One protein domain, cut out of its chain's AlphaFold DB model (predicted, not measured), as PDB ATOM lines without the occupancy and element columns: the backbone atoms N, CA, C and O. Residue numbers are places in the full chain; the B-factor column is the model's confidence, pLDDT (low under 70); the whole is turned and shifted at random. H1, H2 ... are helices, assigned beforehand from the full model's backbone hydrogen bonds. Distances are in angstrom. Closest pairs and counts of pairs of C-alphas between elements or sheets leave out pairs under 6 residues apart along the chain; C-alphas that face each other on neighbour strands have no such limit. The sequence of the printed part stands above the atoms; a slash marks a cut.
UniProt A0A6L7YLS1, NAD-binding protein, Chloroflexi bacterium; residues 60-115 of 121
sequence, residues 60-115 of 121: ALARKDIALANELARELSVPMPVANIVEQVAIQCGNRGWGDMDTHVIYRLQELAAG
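AT A GLANCE: This is residues 60 to 115 of the 121 residues of the protein "NAD-binding protein" of Chloroflexi bacterium (UniProt A0A6L7YLS1). Two helices, H1 and H2, fold back on each other as a helical hairpin, and a third, H3, crosses the end of H2 nearly at a right angle. Residues 110 to 115, of which 110 to 114 belong to H3, stick out from the rest. The printed part has 56 residues with three named helices in the order H1, H2, H3 and no named strand, and its class is all helix. It is elongated, spanning 39 by 23 by 16 A, and only just loose, close to compact, with a radius of gyration of the C-alphas of 12.4 A.

HOW THE PARTS SIT: H1, residues 60 to 75, and H2, residues 81 to 95, form a hairpin. They touch, closest at the C-alphas of Arg 63 and Ala 90, 5.6 A apart. They run opposite ways at a shallow tilt of 33 degrees, only just short of steep. H2 touches H3, residues 103 to 114, with residues 89 to 93 alone, and H3 touches H2 with residues 105 to 109 alone. Their closest C-alphas, those of Cys 93 and Ile 106, are 6.8 A apart, and their lines are about perpendicular at 89 degrees. H1 and H3 are close but not clearly touching, with the C-alphas of Ala 62 and Thr 103 closest at 6.7 A. In H1 and H2 every O i to N i+4 pair is within hydrogen-bond range; in H3 4 of 8 are, beside 9 of 9 O i to N i+3 pairs.

IN THESE COORDINATES: H1 begins at C-alpha 60 at (50.373, 6.213, 36.770) and is 23.3 A long from first to last C-alpha. H2 begins at C-alpha 81 at (52.208, 19.077, 20.804) and measures 21.6 A. H3 measures 19.1 A and ends at C-alpha 114 at (38.337, 0.318, 16.902).

THE WHOLE: The C-alphas of Leu 76 and Gly 115, the two farthest apart, are 40.0 A apart. The printed part has no cut. The link from H1 to H2 is tight and that from H2 to H3 short. The mean pLDDT of the printed part is 91.7, and no printed residue is under 70.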
ATOM      1  N   ALA A  60      50.323   5.006  35.948       89.94
ATOM      2  CA  ALA A  60      50.373   6.213  36.770       89.94
ATOM      3  C   ALA A  60      51.775   6.852  36.820       89.94
ATOM      4  O   ALA A  60      51.884   8.079  36.902       89.94
ATOM      5  N   LEU A  61      52.839   6.041  36.741       91.94
ATOM      6  CA  LEU A  61      54.219   6.529  36.656       91.94
ATOM      7  C   LEU A  61      54.488   7.134  35.277       91.94
ATOM      8  O   LEU A  61      54.998   8.247  35.202       91.94
ATOM      9  N   ALA A  62      54.034   6.480  34.205       91.06
ATOM     10  CA  ALA A  62      54.157   7.022  32.852       91.06
ATOM     11  C   ALA A  62      53.499   8.403  32.715       91.06
ATOM     12  O   ALA A  62      54.096   9.326  32.163       91.06
ATOM     13  N   ARG A  63      52.292   8.584  33.275       92.88
ATOM     14  CA  ARG A  63      51.605   9.887  33.282       92.88
ATOM     15  C   ARG A  63      52.436  10.972  33.974       92.88
ATOM     16  O   ARG A  63      52.461  12.107  33.506       92.88
ATOM     17  N   LYS A  64      53.091  10.632  35.088       94.25
ATOM     18  CA  LYS A  64      53.932  11.567  35.844       94.25
ATOM     19  C   LYS A  64      55.114  12.044  35.002       94.25
ATOM     20  O   LYS A  64      55.364  13.244  34.954       94.25
ATOM     21  N   ASP A  65      55.802  11.129  34.327       94.75
ATOM     22  CA  ASP A  65      56.980  11.474  33.525       94.75
ATOM     23  C   ASP A  65      56.612  12.384  32.340       94.75
ATOM     24  O   ASP A  65      57.347  13.317  32.022       94.75
ATOM     25  N   ILE A  66      55.434  12.179  31.736       94.00
ATOM     26  CA  ILE A  66      54.916  13.048  30.666       94.00
ATOM     27  C   ILE A  66      54.594  14.454  31.194       94.00
ATOM     28  O   ILE A  66      54.944  15.439  30.545       94.00
ATOM     29  N   ALA A  67      53.960  14.559  32.366       94.19
ATOM     30  CA  ALA A  67      53.649  15.851  32.978       94.19
ATOM     31  C   ALA A  67      54.929  16.649  33.283       94.19
ATOM     32  O   ALA A  67      55.034  17.810  32.895       94.19
ATOM     33  N   LEU A  68      55.941  15.995  33.866       95.62
ATOM     34  CA  LEU A  68      57.249  16.608  34.124       95.62
ATOM     35  C   LEU A  68      57.944  17.057  32.829       95.62
ATOM     36  O   LEU A  68      58.537  18.134  32.783       95.62
ATOM     37  N   ALA A  69      57.851  16.266  31.756       94.44
ATOM     38  CA  ALA A  69      58.405  16.646  30.459       94.44
ATOM     39  C   ALA A  69      57.695  17.876  29.864       94.44
ATOM     40  O   ALA A  69      58.354  18.763  29.319       94.44
ATOM     41  N   ASN A  70      56.367  17.960  29.990       94.12
ATOM     42  CA  ASN A  70      55.587  19.113  29.532       94.12
ATOM     43  C   ASN A  70      55.863  20.371  30.364       94.12
ATOM     44  O   ASN A  70      55.913  21.466  29.804       94.12
ATOM     45  N   GLU A  71      56.069  20.234  31.675       94.75
ATOM     46  CA  GLU A  71      56.491  21.332  32.554       94.75
ATOM     47  C   GLU A  71      57.857  21.884  32.123       94.75
ATOM     48  O   GLU A  71      57.966  23.076  31.833       94.75
ATOM     49  N   LEU A  72      58.856  21.013  31.939       95.69
ATOM     50  CA  LEU A  72      60.188  21.411  31.471       95.69
ATOM     51  C   LEU A  72      60.150  22.071  30.082       95.69
ATOM     52  O   LEU A  72      60.846  23.053  29.821       95.69
ATOM     53  N   ALA A  73      59.317  21.565  29.171       94.31
ATOM     54  CA  ALA A  73      59.177  22.153  27.843       94.31
ATOM     55  C   ALA A  73      58.575  23.567  27.871       94.31
ATOM     56  O   ALA A  73      58.954  24.401  27.048       94.31
ATOM     57  N   ARG A  74      57.682  23.863  28.827       93.88
ATOM     58  CA  ARG A  74      57.145  25.218  29.025       93.88
ATOM     59  C   ARG A  74      58.220  26.178  29.517       93.88
ATOM     60  O   ARG A  74      58.287  27.294  29.009       93.88
ATOM     61  N   GLU A  75      59.084  25.742  30.432       96.25
ATOM     62  CA  GLU A  75      60.215  26.549  30.910       96.25
ATOM     63  C   GLU A  75      61.188  26.895  29.776       96.25
ATOM     64  O   GLU A  75      61.640  28.031  29.656       96.25
ATOM     65  N   LEU A  76      61.453  25.933  28.889       95.75
ATOM     66  CA  LEU A  76      62.354  26.104  27.746       95.75
ATOM     67  C   LEU A  76      61.679  26.716  26.506       95.75
ATOM     68  O   LEU A  76      62.333  26.883  25.478       95.75
ATOM     69  N   SER A  77      60.386  27.055  26.579       93.94
ATOM     70  CA  SER A  77      59.590  27.563  25.447       93.94
ATOM     71  C   SER A  77      59.621  26.657  24.201       93.94
ATOM     72  O   SER A  77      59.528  27.133  23.069       93.94
ATOM     73  N   VAL A  78      59.738  25.338  24.393       93.94
ATOM     74  CA  VAL A  78      59.745  24.344  23.310       93.94
ATOM     75  C   VAL A  78      58.332  23.781  23.128       93.94
ATOM     76  O   VAL A  78      57.796  23.159  24.046       93.94
ATOM     77  N   PRO A  79      57.696  23.941  21.956       89.75
ATOM     78  CA  PRO A  79      56.371  23.378  21.734       89.75
ATOM     79  C   PRO A  79      56.442  21.849  21.581       89.75
ATOM     80  O   PRO A  79      56.995  21.341  20.607       89.75
ATOM     81  N   MET A  80      55.826  21.107  22.511       94.31
ATOM     82  CA  MET A  80      55.671  19.643  22.445       94.31
ATOM     83  C   MET A  80      54.199  19.223  22.250       94.31
ATOM     84  O   MET A  80      53.557  18.726  23.176       94.31
ATOM     85  N   PRO A  81      53.622  19.382  21.043       92.94
ATOM     86  CA  PRO A  81      52.208  19.077  20.804       92.94
ATOM     87  C   PRO A  81      51.875  17.595  21.017       92.94
ATOM     88  O   PRO A  81      50.810  17.268  21.532       92.94
ATOM     89  N   VAL A  82      52.796  16.692  20.666       94.38
ATOM     90  CA  VAL A  82      52.601  15.246  20.837       94.38
ATOM     91  C   VAL A  82      52.523  14.880  22.318       94.38
ATOM     92  O   VAL A  82      51.615  14.160  22.717       94.38
ATOM     93  N   ALA A  83      53.420  15.415  23.146       92.56
ATOM     94  CA  ALA A  83      53.442  15.119  24.575       92.56
ATOM     95  C   ALA A  83      52.175  15.623  25.290       92.56
ATOM     96  O   ALA A  83      51.651  14.925  26.156       92.56
ATOM     97  N   ASN A  84      51.607  16.756  24.863       93.62
ATOM     98  CA  ASN A  84      50.303  17.218  25.349       93.62
ATOM     99  C   ASN A  84      49.175  16.224  25.022       93.62
ATOM    100  O   ASN A  84      48.338  15.941  25.875       93.62
ATOM    101  N   ILE A  85      49.143  15.672  23.803       95.25
ATOM    102  CA  ILE A  85      48.129  14.675  23.418       95.25
ATOM    103  C   ILE A  85      48.299  13.400  24.249       95.25
ATOM    104  O   ILE A  85      47.321  12.868  24.772       95.25
ATOM    105  N   VAL A  86      49.537  12.924  24.406       94.00
ATOM    106  CA  VAL A  86      49.830  11.716  25.189       94.00
ATOM    107  C   VAL A  86      49.442  11.907  26.660       94.00
ATOM    108  O   VAL A  86      48.874  10.992  27.255       94.00
ATOM    109  N   GLU A  87      49.648  13.096  27.234       93.88
ATOM    110  CA  GLU A  87      49.190  13.421  28.591       93.88
ATOM    111  C   GLU A  87      47.667  13.271  28.727       93.88
ATOM    112  O   GLU A  87      47.189  12.649  29.677       93.88
ATOM    113  N   GLN A  88      46.896  13.757  27.749       95.00
ATOM    114  CA  GLN A  88      45.437  13.604  27.749       95.00
ATOM    115  C   GLN A  88      45.006  12.137  27.647       95.00
ATOM    116  O   GLN A  88      44.102  11.709  28.364       95.00
ATOM    117  N   VAL A  89      45.674  11.338  26.811       94.12
ATOM    118  CA  VAL A  89      45.418   9.890  26.710       94.12
ATOM    119  C   VAL A  89      45.719   9.191  28.042       94.12
ATOM    120  O   VAL A  89      44.940   8.357  28.506       94.12
ATOM    121  N   ALA A  90      46.809   9.567  28.712       92.69
ATOM    122  CA  ALA A  90      47.160   9.024  30.018       92.69
ATOM    123  C   ALA A  90      46.152   9.428  31.114       92.69
ATOM    124  O   ALA A  90      45.819   8.611  31.975       92.69
ATOM    125  N   ILE A  91      45.610  10.648  31.067       93.88
ATOM    126  CA  ILE A  91      44.518  11.081  31.952       93.88
ATOM    127  C   ILE A  91      43.252  10.253  31.692       93.88
ATOM    128  O   ILE A  91      42.620   9.797  32.641       93.88
ATOM    129  N   GLN A  92      42.903   9.981  30.431       94.31
ATOM    130  CA  GLN A  92      41.748   9.139  30.095       94.31
ATOM    131  C   GLN A  92      41.872   7.715  30.653       94.31
ATOM    132  O   GLN A  92      40.890   7.180  31.167       94.31
ATOM    133  N   CYS A  93      43.060   7.110  30.595       91.69
ATOM    134  CA  CYS A  93      43.330   5.823  31.245       91.69
ATOM    135  C   CYS A  93      43.168   5.906  32.774       91.69
ATOM    136  O   CYS A  93      42.546   5.029  33.374       91.69
ATOM    137  N   GLY A  94      43.674   6.975  33.401       90.56
ATOM    138  CA  GLY A  94      43.537   7.204  34.843       90.56
ATOM    139  C   GLY A  94      42.079   7.357  35.284       90.56
ATOM    140  O   GLY A  94      41.662   6.730  36.253       90.56
ATOM    141  N   ASN A  95      41.271   8.093  34.515       93.25
ATOM    142  CA  ASN A  95      39.838   8.280  34.775       93.25
ATOM    143  C   ASN A  95      39.039   6.966  34.734       93.25
ATOM    144  O   ASN A  95      37.976   6.873  35.338       93.25
ATOM    145  N   ARG A  96      39.543   5.948  34.026       90.38
ATOM    146  CA  ARG A  96      38.946   4.602  33.956       90.38
ATOM    147  C   ARG A  96      39.441   3.661  35.060       90.38
ATOM    148  O   ARG A  96      39.013   2.512  35.101       90.38
ATOM    149  N   GLY A  97      40.335   4.127  35.933       90.75
ATOM    150  CA  GLY A  97      40.914   3.326  37.013       90.75
ATOM    151  C   GLY A  97      42.052   2.401  36.573       90.75
ATOM    152  O   GLY A  97      42.396   1.478  37.298       90.75
ATOM    153  N   TRP A  98      42.664   2.627  35.406       89.50
ATOM    154  CA  TRP A  98      43.766   1.793  34.898       89.50
ATOM    155  C   TRP A  98      45.157   2.273  35.335       89.50
ATOM    156  O   TRP A  98      46.152   1.966  34.685       89.50
ATOM    157  N   GLY A  99      45.241   3.046  36.421       86.38
ATOM    158  CA  GLY A  99      46.495   3.650  36.880       86.38
ATOM    159  C   GLY A  99      47.538   2.639  37.368       86.38
ATOM    160  O   GLY A  99      48.735   2.845  37.159       86.38
ATOM    161  N   ASP A 100      47.085   1.544  37.981       88.31
ATOM    162  CA  ASP A 100      47.960   0.515  38.557       88.31
ATOM    163  C   ASP A 100      48.364  -0.577  37.558       88.31
ATOM    164  O   ASP A 100      49.286  -1.344  37.829       88.31
ATOM    165  N   MET A 101      47.714  -0.617  36.391       87.56
ATOM    166  CA  MET A 101      48.020  -1.565  35.319       87.56
ATOM    167  C   MET A 101      49.315  -1.188  34.592       87.56
ATOM    168  O   MET A 101      49.818  -0.063  34.703       87.56
ATOM    169  N   ASP A 102      49.844  -2.125  33.806       88.31
ATOM    170  CA  ASP A 102      50.975  -1.850  32.925       88.31
ATOM    171  C   ASP A 102      50.661  -0.714  31.933       88.31
ATOM    172  O   ASP A 102      49.535  -0.554  31.458       88.31
ATOM    173  N   THR A 103      51.673   0.076  31.575       84.62
ATOM    174  CA  THR A 103      51.528   1.261  30.708       84.62
ATOM    175  C   THR A 103      50.965   0.913  29.328       84.62
ATOM    176  O   THR A 103      50.297   1.732  28.694       84.62
ATOM    177  N   HIS A 104      51.140  -0.330  28.881       85.88
ATOM    178  CA  HIS A 104      50.555  -0.847  27.646       85.88
ATOM    179  C   HIS A 104      49.017  -0.910  27.657       85.88
ATOM    180  O   HIS A 104      48.415  -1.096  26.602       85.88
ATOM    181  N   VAL A 105      48.349  -0.669  28.792       87.44
ATOM    182  CA  VAL A 105      46.883  -0.532  28.856       87.44
ATOM    183  C   VAL A 105      46.343   0.573  27.933       87.44
ATOM    184  O   VAL A 105      45.172   0.559  27.565       87.44
ATOM    185  N   ILE A 106      47.194   1.494  27.469       87.88
ATOM    186  CA  ILE A 106      46.850   2.481  26.433       87.88
ATOM    187  C   ILE A 106      46.320   1.804  25.156       87.88
ATOM    188  O   ILE A 106      45.410   2.339  24.521       87.88
ATOM    189  N   TYR A 107      46.803   0.606  24.800       87.62
ATOM    190  CA  TYR A 107      46.278  -0.134  23.648       87.62
ATOM    191  C   TYR A 107      44.796  -0.469  23.813       87.62
ATOM    192  O   TYR A 107      44.053  -0.400  22.840       87.62
ATOM    193  N   ARG A 108      44.324  -0.697  25.045       87.00
ATOM    194  CA  ARG A 108      42.908  -0.957  25.330       87.00
ATOM    195  C   ARG A 108      42.011   0.218  24.944       87.00
ATOM    196  O   ARG A 108      40.867   0.001  24.557       87.00
ATOM    197  N   LEU A 109      42.503   1.462  25.006       89.81
ATOM    198  CA  LEU A 109      41.752   2.618  24.497       89.81
ATOM    199  C   LEU A 109      41.539   2.520  22.986       89.81
ATOM    200  O   LEU A 109      40.444   2.807  22.509       89.81
ATOM    201  N   GLN A 110      42.567   2.087  22.257       90.44
ATOM    202  CA  GLN A 110      42.495   1.910  20.809       90.44
ATOM    203  C   GLN A 110      41.639   0.698  20.435       90.44
ATOM    204  O   GLN A 110      40.841   0.793  19.510       90.44
ATOM    205  N   GLU A 111      41.712  -0.396  21.195       88.75
ATOM    206  CA  GLU A 111      40.824  -1.552  21.022       88.75
ATOM    207  C   GLU A 111      39.351  -1.168  21.192       88.75
ATOM    208  O   GLU A 111      38.508  -1.553  20.387       88.75
ATOM    209  N   LEU A 112      39.033  -0.356  22.207       88.50
ATOM    210  CA  LEU A 112      37.671   0.128  22.444       88.50
ATOM    211  C   LEU A 112      37.198   1.109  21.368       88.50
ATOM    212  O   LEU A 112      36.017   1.111  21.036       88.50
ATOM    213  N   ALA A 113      38.098   1.935  20.832       88.88
ATOM    214  CA  ALA A 113      37.776   2.856  19.745       88.88
ATOM    215  C   ALA A 113      37.576   2.124  18.407       88.88
ATOM    216  O   ALA A 113      36.692   2.486  17.635       88.88
ATOM    217  N   ALA A 114      38.381   1.094  18.138       89.00
ATOM    218  CA  ALA A 114      38.337   0.318  16.902       89.00
ATOM    219  C   ALA A 114      37.318  -0.832  16.936       89.00
ATOM    220  O   ALA A 114      36.956  -1.352  15.884       89.00
ATOM    221  N   GLY A 115      36.875  -1.263  18.120       87.56
ATOM    222  CA  GLY A 115      36.060  -2.470  18.283       87.56
ATOM    223  C   GLY A 115      36.808  -3.761  17.925       87.56
ATOM    224  O   GLY A 115      36.177  -4.762  17.596       87.56
TER     225      GLY A 115